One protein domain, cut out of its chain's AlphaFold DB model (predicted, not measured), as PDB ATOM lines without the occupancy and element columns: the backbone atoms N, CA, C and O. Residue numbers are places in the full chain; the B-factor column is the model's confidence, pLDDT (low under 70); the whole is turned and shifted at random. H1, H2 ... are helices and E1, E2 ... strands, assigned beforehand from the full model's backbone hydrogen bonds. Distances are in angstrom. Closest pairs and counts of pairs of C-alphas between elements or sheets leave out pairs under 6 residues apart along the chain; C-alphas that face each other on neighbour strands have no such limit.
ATOM      1  N   TYR A 907     208.682 161.361 236.753       91.00
ATOM      2  CA  TYR A 907     210.019 161.251 237.335       91.00
ATOM      3  C   TYR A 907     211.030 160.871 236.252       91.00
ATOM      4  O   TYR A 907     211.379 159.695 236.123       91.00
ATOM      5  N   PRO A 908     211.482 161.845 235.444       93.06
ATOM      6  CA  PRO A 908     212.283 161.575 234.253       93.06
ATOM      7  C   PRO A 908     213.728 161.158 234.554       93.06
ATOM      8  O   PRO A 908     214.441 160.759 233.637       93.06
ATOM      9  N   VAL A 909     214.200 161.256 235.801       94.38
ATOM     10  CA  VAL A 909     215.599 160.986 236.168       94.38
ATOM     11  C   VAL A 909     215.675 159.936 237.268       94.38
ATOM     12  O   VAL A 909     214.966 160.017 238.271       94.38
ATOM     13  N   TYR A 910     216.543 158.945 237.075       94.19
ATOM     14  CA  TYR A 910     216.766 157.862 238.032       94.19
ATOM     15  C   TYR A 910     218.193 157.318 237.944       94.19
ATOM     16  O   TYR A 910     218.894 157.497 236.950       94.19
ATOM     17  N   GLN A 911     218.627 156.615 238.986       93.94
ATOM     18  CA  GLN A 911     219.928 155.960 239.050       93.94
ATOM     19  C   GLN A 911     219.736 154.456 239.291       93.94
ATOM     20  O   GLN A 911     219.197 154.076 240.336       93.94
ATOM     21  N   PRO A 912     220.166 153.590 238.356       93.75
ATOM     22  CA  PRO A 912     220.181 152.149 238.572       93.75
ATOM     23  C   PRO A 912     221.116 151.777 239.729       93.75
ATOM     24  O   PRO A 912     222.270 152.219 239.766       93.75
ATOM     25  N   ARG A 913     220.636 150.961 240.672       90.94
ATOM     26  CA  ARG A 913     221.427 150.437 241.798       90.94
ATOM     27  C   ARG A 913     221.089 148.970 242.074       90.94
ATOM     28  O   ARG A 913     219.971 148.528 241.823       90.94
ATOM     29  N   ILE A 914     222.053 148.248 242.643       91.75
ATOM     30  CA  ILE A 914     221.856 146.917 243.229       91.75
ATOM     31  C   ILE A 914     221.928 147.085 244.745       91.75
ATOM     32  O   ILE A 914     222.916 147.617 245.254       91.75
ATOM     33  N   VAL A 915     220.876 146.685 245.458       88.31
ATOM     34  CA  VAL A 915     220.743 146.892 246.908       88.31
ATOM     35  C   VAL A 915     220.321 145.614 247.631       88.31
ATOM     36  O   VAL A 915     219.756 144.708 247.029       88.31
ATOM     37  N   GLN A 916     220.589 145.544 248.932       87.19
ATOM     38  CA  GLN A 916     220.148 144.454 249.808       87.19
ATOM     39  C   GLN A 916     218.709 144.682 250.310       87.19
ATOM     40  O   GLN A 916     218.169 145.786 250.199       87.19
ATOM     41  N   ALA A 917     218.094 143.651 250.899       79.75
ATOM     42  CA  ALA A 917     216.753 143.747 251.495       79.75
ATOM     43  C   ALA A 917     216.656 144.847 252.570       79.75
ATOM     44  O   ALA A 917     215.671 145.580 252.628       79.75
ATOM     45  N   ASP A 918     217.704 145.012 253.377       77.50
ATOM     46  CA  ASP A 918     217.738 145.996 254.460       77.50
ATOM     47  C   ASP A 918     217.725 147.443 253.941       77.50
ATOM     48  O   ASP A 918     217.184 148.334 254.592       77.50
ATOM     49  N   TYR A 919     218.277 147.691 252.749       81.06
ATOM     50  CA  TYR A 919     218.192 148.990 252.093       81.06
ATOM     51  C   TYR A 919     216.744 149.324 251.749       81.06
ATOM     52  O   TYR A 919     216.331 150.467 251.957       81.06
ATOM     53  N   LEU A 920     215.976 148.340 251.259       76.75
ATOM     54  CA  LEU A 920     214.552 148.528 251.013       76.75
ATOM     55  C   LEU A 920     213.840 148.835 252.335       76.75
ATOM     56  O   LEU A 920     213.230 149.887 252.470       76.75
ATOM     57  N   GLU A 921     214.014 148.028 253.371       71.62
ATOM     58  CA  GLU A 921     213.341 148.265 254.657       71.62
ATOM     59  C   GLU A 921     213.696 149.616 255.314       71.62
ATOM     60  O   GLU A 921     212.840 150.253 255.928       71.62
ATOM     61  N   LYS A 922     214.947 150.083 255.176       70.75
ATOM     62  CA  LYS A 922     215.449 151.310 255.827       70.75
ATOM     63  C   LYS A 922     215.279 152.585 254.997       70.75
ATOM     64  O   LYS A 922     215.256 153.674 255.565       70.75
ATOM     65  N   ASN A 923     215.240 152.483 253.664       70.81
ATOM     66  CA  ASN A 923     215.298 153.640 252.757       70.81
ATOM     67  C   ASN A 923     214.234 153.612 251.638       70.81
ATOM     68  O   ASN A 923     214.214 154.537 250.819       70.81
ATOM     69  N   SER A 924     213.362 152.593 251.569       64.50
ATOM     70  CA  SER A 924     212.324 152.503 250.532       64.50
ATOM     71  C   SER A 924     211.037 153.222 250.918       64.50
ATOM     72  O   SER A 924     210.112 152.689 251.517       64.50
ATOM     73  N   TYR A 925     210.959 154.468 250.496       69.25
ATOM     74  CA  TYR A 925     209.691 155.172 250.340       69.25
ATOM     75  C   TYR A 925     209.199 154.959 248.892       69.25
ATOM     76  O   TYR A 925     209.926 154.362 248.091       69.25
ATOM     77  N   TYR A 926     208.029 155.476 248.502       64.50
ATOM     78  CA  TYR A 926     207.471 155.404 247.123       64.50
ATOM     79  C   TYR A 926     208.426 155.849 245.978       64.50
ATOM     80  O   TYR A 926     208.118 155.738 244.795       64.50
ATOM     81  N   TRP A 927     209.615 156.360 246.303       72.06
ATOM     82  CA  TRP A 927     210.605 156.928 245.387       72.06
ATOM     83  C   TRP A 927     211.526 155.907 244.718       72.06
ATOM     84  O   TRP A 927     212.256 156.271 243.796       72.06
ATOM     85  N   ILE A 928     211.499 154.649 245.155       78.75
ATOM     86  CA  ILE A 928     212.161 153.557 244.441       78.75
ATOM     87  C   ILE A 928     211.217 153.055 243.349       78.75
ATOM     88  O   ILE A 928     210.124 152.576 243.649       78.75
ATOM     89  N   ALA A 929     211.635 153.159 242.088       76.19
ATOM     90  CA  ALA A 929     210.860 152.657 240.962       76.19
ATOM     91  C   ALA A 929     211.231 151.203 240.641       76.19
ATOM     92  O   ALA A 929     212.409 150.886 240.462       76.19
ATOM     93  N   ASN A 930     210.202 150.360 240.505       76.69
ATOM     94  CA  ASN A 930     210.261 148.993 239.977       76.69
ATOM     95  C   ASN A 930     211.368 148.118 240.603       76.69
ATOM     96  O   ASN A 930     212.259 147.680 239.873       76.69
ATOM     97  N   PRO A 931     211.360 147.866 241.928       85.19
ATOM     98  CA  PRO A 931     212.310 146.932 242.519       85.19
ATOM     99  C   PRO A 931     212.093 145.521 241.953       85.19
ATOM    100  O   PRO A 931     210.994 144.975 242.026       85.19
ATOM    101  N   ILE A 932     213.145 144.919 241.398       88.25
ATOM    102  CA  ILE A 932     213.132 143.546 240.877       88.25
ATOM    103  C   ILE A 932     214.096 142.713 241.714       88.25
ATOM    104  O   ILE A 932     215.275 143.049 241.829       88.25
ATOM    105  N   LYS A 933     213.606 141.610 242.288       87.00
ATOM    106  CA  LYS A 933     214.450 140.677 243.039       87.00
ATOM    107  C   LYS A 933     215.463 140.003 242.108       87.00
ATOM    108  O   LYS A 933     215.095 139.497 241.051       87.00
ATOM    109  N   ASN A 934     216.724 139.987 242.522       85.00
ATOM    110  CA  ASN A 934     217.850 139.403 241.806       85.00
ATOM    111  C   ASN A 934     218.721 138.609 242.794       85.00
ATOM    112  O   ASN A 934     219.545 139.189 243.500       85.00
ATOM    113  N   GLU A 935     218.503 137.293 242.876       85.19
ATOM    114  CA  GLU A 935     219.120 136.411 243.882       85.19
ATOM    115  C   GLU A 935     218.873 136.904 245.328       85.19
ATOM    116  O   GLU A 935     217.716 136.999 245.757       85.19
ATOM    117  N   SER A 936     219.944 137.224 246.072       82.62
ATOM    118  CA  SER A 936     219.920 137.816 247.421       82.62
ATOM    119  C   SER A 936     219.781 139.348 247.419       82.62
ATOM    120  O   SER A 936     219.654 139.946 248.483       82.62
ATOM    121  N   ASN A 937     219.794 139.983 246.243       89.44
ATOM    122  CA  ASN A 937     219.766 141.434 246.046       89.44
ATOM    123  C   ASN A 937     218.477 141.901 245.350       89.44
ATOM    124  O   ASN A 937     217.641 141.110 244.913       89.44
ATOM    125  N   TYR A 938     218.343 143.216 245.191       89.38
ATOM    126  CA  TYR A 938     217.283 143.878 244.443       89.38
ATOM    127  C   TYR A 938     217.886 144.882 243.462       89.38
ATOM    128  O   TYR A 938     218.673 145.747 243.849       89.38
ATOM    129  N   ASN A 939     217.491 144.787 242.196       91.44
ATOM    130  CA  ASN A 939     217.768 145.805 241.192       91.44
ATOM    131  C   ASN A 939     216.709 146.900 241.322       91.44
ATOM    132  O   ASN A 939     215.513 146.607 241.276       91.44
ATOM    133  N   ILE A 940     217.138 148.148 241.488       89.94
ATOM    134  CA  ILE A 940     216.243 149.285 241.696       89.94
ATOM    135  C   ILE A 940     216.588 150.455 240.780       89.94
ATOM    136  O   ILE A 940     217.753 150.671 240.443       89.94
ATOM    137  N   ASN A 941     215.581 151.266 240.461       91.00
ATOM    138  CA  ASN A 941     215.765 152.592 239.881       91.00
ATOM    139  C   ASN A 941     215.477 153.647 240.960       91.00
ATOM    140  O   ASN A 941     214.320 153.978 241.226       91.00
ATOM    141  N   ASP A 942     216.527 154.151 241.617       89.19
ATOM    142  CA  ASP A 942     216.393 155.169 242.667       89.19
ATOM    143  C   ASP A 942     216.175 156.545 242.028       89.19
ATOM    144  O   ASP A 942     217.019 157.030 241.271       89.19
ATOM    145  N   ARG A 943     215.043 157.189 242.326       89.50
ATOM    146  CA  ARG A 943     214.732 158.545 241.843       89.50
ATOM    147  C   ARG A 943     215.475 159.636 242.614       89.50
ATOM    148  O   ARG A 943     215.356 160.809 242.266       89.50
ATOM    149  N   TRP A 944     216.198 159.281 243.674       89.44
ATOM    150  CA  TRP A 944     217.145 160.169 244.334       89.44
ATOM    151  C   TRP A 944     218.569 159.839 243.894       89.44
ATOM    152  O   TRP A 944     219.169 158.845 244.313       89.44
ATOM    153  N   THR A 945     219.116 160.697 243.049       92.50
ATOM    154  CA  THR A 945     220.360 160.437 242.337       92.50
ATOM    155  C   THR A 945     221.546 161.139 242.980       92.50
ATOM    156  O   THR A 945     221.407 162.209 243.575       92.50
ATOM    157  N   ASP A 946     222.722 160.540 242.828       93.81
ATOM    158  CA  ASP A 946     223.989 161.098 243.299       93.81
ATOM    159  C   ASP A 946     224.430 162.292 242.443       93.81
ATOM    160  O   ASP A 946     224.155 162.347 241.237       93.81
ATOM    161  N   ILE A 947     225.147 163.229 243.064       94.94
ATOM    162  CA  ILE A 947     225.784 164.351 242.371       94.94
ATOM    163  C   ILE A 947     227.295 164.134 242.285       94.94
ATOM    164  O   ILE A 947     227.906 163.541 243.167       94.94
ATOM    165  N   LYS A 948     227.901 164.618 241.202       96.50
ATOM    166  CA  LYS A 948     229.347 164.569 240.941       96.50
ATOM    167  C   LYS A 948     230.031 165.899 241.233       96.50
ATOM    168  O   LYS A 948     231.182 165.924 241.652       96.50
ATOM    169  N   ALA A 949     229.329 166.998 240.982       95.75
ATOM    170  CA  ALA A 949     229.795 168.350 241.248       95.75
ATOM    171  C   ALA A 949     228.596 169.287 241.387       95.75
ATOM    172  O   ALA A 949     227.515 169.009 240.864       95.75
ATOM    173  N   PHE A 950     228.797 170.416 242.048       95.38
ATOM    174  CA  PHE A 950     227.821 171.491 242.120       95.38
ATOM    175  C   PHE A 950     228.550 172.832 242.188       95.38
ATOM    176  O   PHE A 950     229.684 172.912 242.655       95.38
ATOM    177  N   ASP A 951     227.884 173.871 241.711       91.69
ATOM    178  CA  ASP A 951     228.245 175.261 241.953       91.69
ATOM    179  C   ASP A 951     226.982 176.030 242.358       91.69
ATOM    180  O   ASP A 951     225.902 175.452 242.510       91.69
ATOM    181  N   LYS A 952     227.105 177.345 242.543       91.12
ATOM    182  CA  LYS A 952     225.995 178.190 242.990       91.12
ATOM    183  C   LYS A 952     224.758 178.104 242.077       91.12
ATOM    184  O   LYS A 952     223.659 178.294 242.578       91.12
ATOM    185  N   TYR A 953     224.895 177.790 240.787       94.06
ATOM    186  CA  TYR A 953     223.799 177.825 239.801       94.06
ATOM    187  C   TYR A 953     223.607 176.514 239.032       94.06
ATOM    188  O   TYR A 953     222.845 176.455 238.060       94.06
ATOM    189  N   SER A 954     224.310 175.452 239.421       96.31
ATOM    190  CA  SER A 954     224.251 174.195 238.699       96.31
ATOM    191  C   SER A 954     224.605 172.979 239.539       96.31
ATOM    192  O   SER A 954     225.354 173.040 240.513       96.31
ATOM    193  N   ILE A 955     224.073 171.838 239.109       97.25
ATOM    194  CA  ILE A 955     224.403 170.517 239.636       97.25
ATOM    195  C   ILE A 955     224.773 169.610 238.470       97.25
ATOM    196  O   ILE A 955     224.073 169.551 237.462       97.25
ATOM    197  N   THR A 956     225.868 168.879 238.623       97.69
ATOM    198  CA  THR A 956     226.280 167.810 237.713       97.69
ATOM    199  C   THR A 956     225.948 166.471 238.357       97.69
ATOM    200  O   THR A 956     226.410 166.189 239.462       97.69
ATOM    201  N   LEU A 957     225.137 165.654 237.688       97.50
ATOM    202  CA  LEU A 957     224.729 164.332 238.170       97.50
ATOM    203  C   LEU A 957     225.861 163.308 238.007       97.50
ATOM    204  O   LEU A 957     226.749 163.476 237.172       97.50
ATOM    205  N   ALA A 958     225.820 162.228 238.791       96.69
ATOM    206  CA  ALA A 958     226.776 161.132 238.669       96.69
ATOM    207  C   ALA A 958     226.709 160.420 237.301       96.69
ATOM    208  O   ALA A 958     225.676 160.379 236.628       96.69
ATOM    209  N   ASP A 959     227.828 159.812 236.898       95.31
ATOM    210  CA  ASP A 959     228.003 159.270 235.544       95.31
ATOM    211  C   ASP A 959     227.028 158.121 235.223       95.31
ATOM    212  O   ASP A 959     226.612 157.972 234.075       95.31
ATOM    213  N   ASN A 960     226.576 157.354 236.218       94.81
ATOM    214  CA  ASN A 960     225.612 156.260 236.041       94.81
ATOM    215  C   ASN A 960     224.132 156.695 236.119       94.81
ATOM    216  O   ASN A 960     223.248 155.845 236.042       94.81
ATOM    217  N   VAL A 961     223.837 157.991 236.265       96.06
ATOM    218  CA  VAL A 961     222.456 158.502 236.312       96.06
ATOM    219  C   VAL A 961     221.826 158.509 234.920       96.06
ATOM    220  O   VAL A 961     222.421 159.012 233.968       96.06
ATOM    221  N   VAL A 962     220.611 157.990 234.786       95.50
ATOM    222  CA  VAL A 962     219.844 158.001 233.536       95.50
ATOM    223  C   VAL A 962     218.944 159.234 233.509       95.50
ATOM    224  O   VAL A 962     218.206 159.497 234.458       95.50
ATOM    225  N   ILE A 963     219.017 159.998 232.416       95.62
ATOM    226  CA  ILE A 963     218.260 161.238 232.214       95.62
ATOM    227  C   ILE A 963     217.282 161.030 231.056       95.62
ATOM    228  O   ILE A 963     217.706 160.888 229.908       95.62
ATOM    229  N   GLY A 964     215.987 161.028 231.360       93.19
ATOM    230  CA  GLY A 964     214.897 161.024 230.390       93.19
ATOM    231  C   GLY A 964     214.565 162.426 229.871       93.19
ATOM    232  O   GLY A 964     215.454 163.250 229.619       93.19
ATOM    233  N   ASP A 965     213.275 162.700 229.695       91.75
ATOM    234  CA  ASP A 965     212.780 163.982 229.194       91.75
ATOM    235  C   ASP A 965     212.550 164.968 230.336       91.75
ATOM    236  O   ASP A 965     211.513 164.984 230.989       91.75
ATOM    237  N   VAL A 966     213.579 165.779 230.585       94.31
ATOM    238  CA  VAL A 966     213.549 166.887 231.543       94.31
ATOM    239  C   VAL A 966     213.235 168.175 230.792       94.31
ATOM    240  O   VAL A 966     213.948 168.542 229.854       94.31
ATOM    241  N   ASN A 967     212.189 168.868 231.220       92.00
ATOM    242  CA  ASN A 967     211.729 170.122 230.645       92.00
ATOM    243  C   ASN A 967     212.227 171.329 231.447       92.00
ATOM    244  O   ASN A 967     212.524 171.255 232.643       92.00
ATOM    245  N   LYS A 968     212.258 172.492 230.790       94.19
ATOM    246  CA  LYS A 968     212.437 173.768 231.485       94.19
ATOM    247  C   LYS A 968     211.306 173.963 232.507       94.19
ATOM    248  O   LYS A 968     210.137 173.747 232.198       94.19
ATOM    249  N   HIS A 969     211.679 174.424 233.695       94.44
ATOM    250  CA  HIS A 969     210.862 174.592 234.898       94.44
ATOM    251  C   HIS A 969     210.407 173.303 235.587       94.44
ATOM    252  O   HIS A 969     209.612 173.385 236.525       94.44
ATOM    253  N   ASP A 970     210.927 172.135 235.201       95.88
ATOM    254  CA  ASP A 970     210.810 170.959 236.061       95.88
ATOM    255  C   ASP A 970     211.454 171.238 237.427       95.88
ATOM    256  O   ASP A 970     212.371 172.057 237.567       95.88
ATOM    257  N   ILE A 971     210.933 170.577 238.455       95.25
ATOM    258  CA  ILE A 971     211.320 170.803 239.842       95.25
ATOM    259  C   ILE A 971     212.571 169.983 240.134       95.25
ATOM    260  O   ILE A 971     212.556 168.757 240.023       95.25
ATOM    261  N   LEU A 972     213.621 170.659 240.591       95.62
ATOM    262  CA  LEU A 972     214.816 170.065 241.173       95.62
ATOM    263  C   LEU A 972     214.758 170.216 242.695       95.62
ATOM    264  O   LEU A 972     214.777 171.329 243.216       95.62
ATOM    265  N   ILE A 973     214.719 169.095 243.405       92.31
ATOM    266  CA  ILE A 973     214.834 169.035 244.862       92.31
ATOM    267  C   ILE A 973     216.248 168.581 245.195       92.31
ATOM    268  O   ILE A 973     216.729 167.573 244.680       92.31
ATOM    269  N   ILE A 974     216.910 169.331 246.060       90.44
ATOM    270  CA  ILE A 974     218.290 169.130 246.465       90.44
ATOM    271  C   ILE A 974     218.273 168.842 247.954       90.44
ATOM    272  O   ILE A 974     217.640 169.573 248.714       90.44
ATOM    273  N   ASN A 975     219.017 167.808 248.337       80.50
ATOM    274  CA  ASN A 975     219.125 167.276 249.687       80.50
ATOM    275  C   ASN A 975     218.002 166.290 250.077       80.50
ATOM    276  O   ASN A 975     216.858 166.665 250.289       80.50
ATOM    277  N   LYS A 976     218.357 164.993 250.175       70.88
ATOM    278  CA  LYS A 976     217.501 163.861 250.625       70.88
ATOM    279  C   LYS A 976     217.562 163.646 252.144       70.88
ATOM    280  O   LYS A 976     216.982 162.688 252.645       70.88
ATOM    281  N   TRP A 977     218.344 164.438 252.883       54.59
ATOM    282  CA  TRP A 977     218.867 164.049 254.198       54.59
ATOM    283  C   TRP A 977     217.854 164.051 255.360       54.59
ATOM    284  O   TRP A 977     218.260 163.908 256.501       54.59
ATOM    285  N   GLY A 978     216.541 164.094 255.127       61.88
ATOM    286  CA  GLY A 978     215.551 163.810 256.170       61.88
ATOM    287  C   GLY A 978     214.146 164.251 255.790       61.88
ATOM    288  O   GLY A 978     213.954 164.985 254.826       61.88
ATOM    289  N   ASN A 979     213.150 163.829 256.571       64.44
ATOM    290  CA  ASN A 979     211.772 164.318 256.457       64.44
ATOM    291  C   ASN A 979     211.616 165.712 257.102       64.44
ATOM    292  O   ASN A 979     210.757 165.938 257.953       64.44
ATOM    293  N   ASP A 980     212.525 166.616 256.740       73.44
ATOM    294  CA  ASP A 980     212.667 167.960 257.277       73.44
ATOM    295  C   ASP A 980     212.987 168.915 256.127       73.44
ATOM    296  O   ASP A 980     214.085 168.924 255.563       73.44
ATOM    297  N   GLU A 981     211.984 169.692 255.739       76.81
ATOM    298  CA  GLU A 981     212.053 170.598 254.602       76.81
ATOM    299  C   GLU A 981     213.070 171.728 254.800       76.81
ATOM    300  O   GLU A 981     213.526 172.291 253.809       76.81
ATOM    301  N   ARG A 982     213.483 172.017 256.045       75.56
ATOM    302  CA  ARG A 982     214.433 173.095 256.377       75.56
ATOM    303  C   ARG A 982     215.804 172.904 255.735       75.56
ATOM    304  O   ARG A 982     216.506 173.879 255.492       75.56
ATOM    305  N   TYR A 983     216.184 171.658 255.463       77.38
ATOM    306  CA  TYR A 983     217.478 171.316 254.864       77.38
ATOM    307  C   TYR A 983     217.377 171.004 253.371       77.38
ATOM    308  O   TYR A 983     218.395 170.766 252.720       77.38
ATOM    309  N   CYS A 984     216.162 171.003 252.822       81.94
ATOM    310  CA  CYS A 984     215.923 170.783 251.408       81.94
ATOM    311  C   CYS A 984     215.947 172.116 250.659       81.94
ATOM    312  O   CYS A 984     215.376 173.111 251.099       81.94
ATOM    313  N   GLN A 985     216.549 172.126 249.474       87.94
ATOM    314  CA  GLN A 985     216.507 173.273 248.573       87.94
ATOM    315  C   GLN A 985     215.749 172.907 247.304       87.94
ATOM    316  O   GLN A 985     215.988 171.860 246.710       87.94
ATOM    317  N   VAL A 986     214.843 173.779 246.864       91.25
ATOM    318  CA  VAL A 986     214.059 173.569 245.640       91.25
ATOM    319  C   VAL A 986     214.440 174.597 244.591       91.25
ATOM    320  O   VAL A 986     214.454 175.795 244.869       91.25
ATOM    321  N   ARG A 987     214.711 174.148 243.369       94.06
ATOM    322  CA  ARG A 987     214.950 175.006 242.208       94.06
ATOM    323  C   ARG A 987     214.046 174.606 241.048       94.06
ATOM    324  O   ARG A 987     213.633 173.455 240.939       94.06
ATOM    325  N   LEU A 988     213.753 175.566 240.176       95.94
ATOM    326  CA  LEU A 988     213.174 175.294 238.863       95.94
ATOM    327  C   LEU A 988     214.314 175.210 237.849       95.94
ATOM    328  O   LEU A 988     215.168 176.098 237.807       95.94
ATOM    329  N   ILE A 989     214.335 174.140 237.058       97.31
ATOM    330  CA  ILE A 989     215.375 173.900 236.055       97.31
ATOM    331  C   ILE A 989     215.279 174.960 234.953       97.31
ATOM    332  O   ILE A 989     214.207 175.192 234.403       97.31
ATOM    333  N   ASP A 990     216.395 175.597 234.600       97.00
ATOM    334  CA  ASP A 990     216.459 176.529 233.470       97.00
ATOM    335  C   ASP A 990     216.900 175.825 232.183       97.00
ATOM    336  O   ASP A 990     216.256 175.969 231.141       97.00
ATOM    337  N   SER A 991     217.959 175.012 232.265       96.00
ATOM    338  CA  SER A 991     218.425 174.180 231.153       96.00
ATOM    339  C   SER A 991     219.187 172.936 231.625       96.00
ATOM    340  O   SER A 991     219.674 172.878 232.760       96.00
ATOM    341  N   ILE A 992     219.301 171.942 230.739       95.25
ATOM    342  CA  ILE A 992     220.024 170.688 230.976       95.25
ATOM    343  C   ILE A 992     220.946 170.351 229.796       95.25
ATOM    344  O   ILE A 992     220.508 170.255 228.652       95.25
ATOM    345  N   ASP A 993     222.227 170.127 230.081       95.19
ATOM    346  CA  ASP A 993     223.185 169.519 229.155       95.19
ATOM    347  C   ASP A 993     223.220 168.012 229.443       95.19
ATOM    348  O   ASP A 993     223.906 167.559 230.364       95.19
ATOM    349  N   LYS A 994     222.445 167.226 228.678       93.44
ATOM    350  CA  LYS A 994     222.333 165.765 228.870       93.44
ATOM    351  C   LYS A 994     223.683 165.056 228.699       93.44
ATOM    352  O   LYS A 994     223.933 164.070 229.388       93.44
ATOM    353  N   SER A 995     224.557 165.567 227.825       92.50
ATOM    354  CA  SER A 995     225.870 164.965 227.554       92.50
ATOM    355  C   SER A 995     226.823 165.115 228.738       92.50
ATOM    356  O   SER A 995     227.514 164.169 229.107       92.50
ATOM    357  N   LYS A 996     226.793 166.283 229.388       93.81
ATOM    358  CA  LYS A 996     227.590 166.575 230.588       93.81
ATOM    359  C   LYS A 996     226.864 166.243 231.886       93.81
ATOM    360  O   LYS A 996     227.428 166.444 232.955       93.81
ATOM    361  N   LYS A 997     225.607 165.795 231.800       96.00
ATOM    362  CA  LYS A 997     224.699 165.574 232.934       96.00
ATOM    363  C   LYS A 997     224.603 166.789 233.860       96.00
ATOM    364  O   LYS A 997     224.471 166.643 235.074       96.00
ATOM    365  N   LYS A 998     224.691 167.987 233.278       96.88
ATOM    366  CA  LYS A 998     224.722 169.259 234.000       96.88
ATOM    367  C   LYS A 998     223.358 169.928 233.923       96.88
ATOM    368  O   LYS A 998     222.860 170.204 232.837       96.88
ATOM    369  N   ILE A 999     222.774 170.203 235.079       97.56
ATOM    370  CA  ILE A 999     221.517 170.928 235.251       97.56
ATOM    371  C   ILE A 999     221.851 172.329 235.725       97.56
ATOM    372  O   ILE A 999     222.649 172.494 236.644       97.56
ATOM    373  N   THR A1000     221.226 173.330 235.120       96.81
ATOM    374  CA  THR A1000     221.391 174.741 235.480       96.81
ATOM    375  C   THR A1000     220.062 175.336 235.919       96.81
ATOM    376  O   THR A1000     218.996 174.908 235.468       96.81
ATOM    377  N   PHE A1001     220.125 176.312 236.814       95.62
ATOM    378  CA  PHE A1001     218.969 177.004 237.370       95.62
ATOM    379  C   PHE A1001     219.333 178.457 237.697       95.62
ATOM    380  O   PHE A1001     220.499 178.792 237.882       95.62
ATOM    381  N   LEU A1002     218.325 179.329 237.760       84.56
ATOM    382  CA  LEU A1002     218.543 180.776 237.908       84.56
ATOM    383  C   LEU A1002     218.633 181.239 239.365       84.56
ATOM    384  O   LEU A1002     219.286 182.234 239.658       84.56
ATOM    385  N   THR A1003     217.962 180.541 240.279       84.50
ATOM    386  CA  THR A1003     218.001 180.870 241.708       84.50
ATOM    387  C   THR A1003     219.186 180.150 242.345       84.50
ATOM    388  O   THR A1003     219.233 178.922 242.268       84.50
ATOM    389  N   PRO A1004     220.137 180.858 242.972       83.81
ATOM    390  CA  PRO A1004     221.346 180.226 243.483       83.81
ATOM    391  C   PRO A1004     221.037 179.214 244.583       83.81
ATOM    392  O   PRO A1004     220.060 179.396 245.303       83.81
ATOM    393  N   ILE A1005     221.838 178.161 244.735       83.38
ATOM    394  CA  ILE A1005     221.796 177.268 245.903       83.38
ATOM    395  C   ILE A1005     222.702 177.779 247.016       83.38
ATOM    396  O   ILE A1005     223.763 178.342 246.749       83.38
ATOM    397  N   ASP A1006     222.293 177.532 248.256       82.50
ATOM    398  CA  ASP A1006     223.173 177.653 249.407       82.50
ATOM    399  C   ASP A1006     224.152 176.472 249.385       82.50
ATOM    400  O   ASP A1006     223.791 175.322 249.669       82.50
ATOM    401  N   THR A1007     225.392 176.749 248.987       82.50
ATOM    402  CA  THR A1007     226.457 175.747 248.923       82.50
ATOM    403  C   THR A1007     226.890 175.280 250.309       82.50
ATOM    404  O   THR A1007     227.453 174.196 250.429       82.50
ATOM    405  N   GLU A1008     226.582 176.031 251.371       78.75
ATOM    406  CA  GLU A1008     226.778 175.591 252.749       78.75
ATOM    407  C   GLU A1008     225.728 174.579 253.202       78.75
ATOM    408  O   GLU A1008     225.842 174.090 254.313       78.75
ATOM    409  N   LEU A1009     224.746 174.190 252.388       73.81
ATOM    410  CA  LEU A1009     223.819 173.088 252.699       73.81
ATOM    411  C   LEU A1009     224.004 171.880 251.771       73.81
ATOM    412  O   LEU A1009     223.321 170.869 251.923       73.81
ATOM    413  N   VAL A1010     224.944 171.962 250.826       82.06
ATOM    414  CA  VAL A1010     225.183 170.946 249.795       82.06
ATOM    415  C   VAL A1010     226.616 170.424 249.891       82.06
ATOM    416  O   VAL A1010     227.558 171.158 250.170       82.06
ATOM    417  N   ASN A1011     226.791 169.123 249.691       84.88
ATOM    418  CA  ASN A1011     228.083 168.452 249.579       84.88
ATOM    419  C   ASN A1011     227.976 167.301 248.563       84.88
ATOM    420  O   ASN A1011     226.901 167.036 248.035       84.88
ATOM    421  N   LEU A1012     229.072 166.599 248.267       87.81
ATOM    422  CA  LEU A1012     229.046 165.513 247.272       87.81
ATOM    423  C   LEU A1012     228.215 164.286 247.699       87.81
ATOM    424  O   LEU A1012     227.831 163.490 246.849       87.81
ATOM    425  N   ASP A1013     227.869 164.163 248.983       81.81
ATOM    426  CA  ASP A1013     226.957 163.128 249.487       81.81
ATOM    427  C   ASP A1013     225.476 163.560 249.416       81.81
ATOM    428  O   ASP A1013     224.558 162.776 249.695       81.81
ATOM    429  N   THR A1014     225.211 164.815 249.038       85.75
ATOM    430  CA  THR A1014     223.870 165.319 248.757       85.75
ATOM    431  C   THR A1014     223.267 164.565 247.573       85.75
ATOM    432  O   THR A1014     223.918 164.282 246.570       85.75
ATOM    433  N   LYS A1015     221.978 164.241 247.681       88.88
ATOM    434  CA  LYS A1015     221.206 163.642 246.586       88.88
ATOM    435  C   LYS A1015     220.281 164.683 245.986       88.88
ATOM    436  O   LYS A1015     219.858 165.612 246.679       88.88
ATOM    437  N   VAL A1016     219.908 164.465 244.737       92.75
ATOM    438  CA  VAL A1016     218.906 165.276 244.051       92.75
ATOM    439  C   VAL A1016     217.768 164.427 243.523       92.75
ATOM    440  O   VAL A1016     217.928 163.238 243.266       92.75
ATOM    441  N   HIS A1017     216.615 165.053 243.367       91.25
ATOM    442  CA  HIS A1017     215.414 164.449 242.827       91.25
ATOM    443  C   HIS A1017     214.771 165.406 241.832       91.25
ATOM    444  O   HIS A1017     214.683 166.604 242.100       91.25
ATOM    445  N   ILE A1018     214.334 164.884 240.687       93.56
ATOM    446  CA  ILE A1018     213.746 165.690 239.616       93.56
ATOM    447  C   ILE A1018     212.340 165.192 239.339       93.56
ATOM    448  O   ILE A1018     212.123 164.001 239.108       93.56
ATOM    449  N   LYS A1019     211.400 166.132 239.371       90.94
ATOM    450  CA  LYS A1019     209.970 165.880 239.242       90.94
ATOM    451  C   LYS A1019     209.360 166.852 238.240       90.94
ATOM    452  O   LYS A1019     209.544 168.063 238.373       90.94
ATOM    453  N   SER A1020     208.581 166.334 237.299       91.88
ATOM    454  CA  SER A1020     207.742 167.152 236.428       91.88
ATOM    455  C   SER A1020     206.292 167.121 236.894       91.88
ATOM    456  O   SER A1020     205.720 166.062 237.150       91.88
ATOM    457  N   ILE A1021     205.693 168.305 236.990       90.56
ATOM    458  CA  ILE A1021     204.257 168.502 237.240       90.56
ATOM    459  C   ILE A1021     203.634 169.364 236.139       90.56
ATOM    460  O   ILE A1021     202.679 170.102 236.368       90.56
TER     461      ILE A1021
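Overview. This is residues 907 to 1021 of the 1210 residues of an uncharacterized protein of Clostridium septicum (UniProt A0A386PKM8). A closed barrel of six strands, E4 to E9, forms the larger lobe, and a small three-stranded sheet, E1, E3 and E2, with the short helix H1 over one face, forms a second lobe at one side of it. E3 runs on into E4 across a break of 1 residue, at 51 degrees, and this joins the small lobe to the barrel. The printed part has 115 residues, with the named elements in the order E1 H1 E2 E3 E4 E5 E6 E7 E8 E9, mostly strand; both sheets are antiparallel. The whole is compact, with a radius of gyration of the C-alphas of 14.2 A and spans of 44 by 30 by 25 A.

Along the chain. E1, residues 909 to 915, begins at C-alpha 909 (215.599, 160.986, 236.168) and is 18.5 A long. H1 has residues 917 to 923, E2 928 to 934 and E3 937 to 942. E4, residues 944 to 951, is 18.9 A long and bends by 77 degrees at residue 948. E5 has residues 954 to 957 and E6 971 to 974. E7, residues 985 to 993, is 20.9 A long and bends by 75 degrees at residue 990. E8 has residues 998 to 1001, and E9, residues 1015 to 1019, ends at C-alpha 1019 (209.970, 165.880, 239.242).

Arrangement. In the small sheet, twisted at up to 4.4 A off its plane, E3 is the inner strand: N 913 and O 940 of E1 and E3 are 2.9 A apart, and N 939 and O 932 of E3 and E2 are 2.8 A apart. H1 is on this sheet at a height of 8.5 A, along the strands at 11 degrees to E3 on the local plane; every O i to N i+4 pair in it is within hydrogen-bond range. E1, H1 and E2 form a split strand-helix-strand unit, two strands running the same way with E3 between them, and its crossover is right-handed. The closest C-alphas of E1 and E4 are those of Gln 911 and Thr 945, 5.6 A apart. Round the barrel run E4, E5, E8, E7, E6, E9 and back to E4, with, in turn, N 948 and O 956 at 2.8 A, N 955 and O 999 at 2.9 A, N 1000 and O 991 at 2.9 A, N 972 and O 987 at 2.8 A, N 973 and O 1017 at 2.8 A, and N 945 and O 1016 at 2.8 A. E6, E7 and E8 are a meander, each strand the antiparallel neighbour of the one before; E5 to E8 and E6 to E9 are Greek keys, four strands whose first is the antiparallel neighbour of the fourth.

Size, cuts and confidence. The C-alphas of Glu 935 and Leu 1002 are the two farthest apart, at 44.8 A. The printed part has no cut, and the links E5 to E6 and E8 to E9 are long, 13 residues each. Mean pLDDT of the printed part is 87.5, with residues 924 to 926 and 977 to 979 under 70.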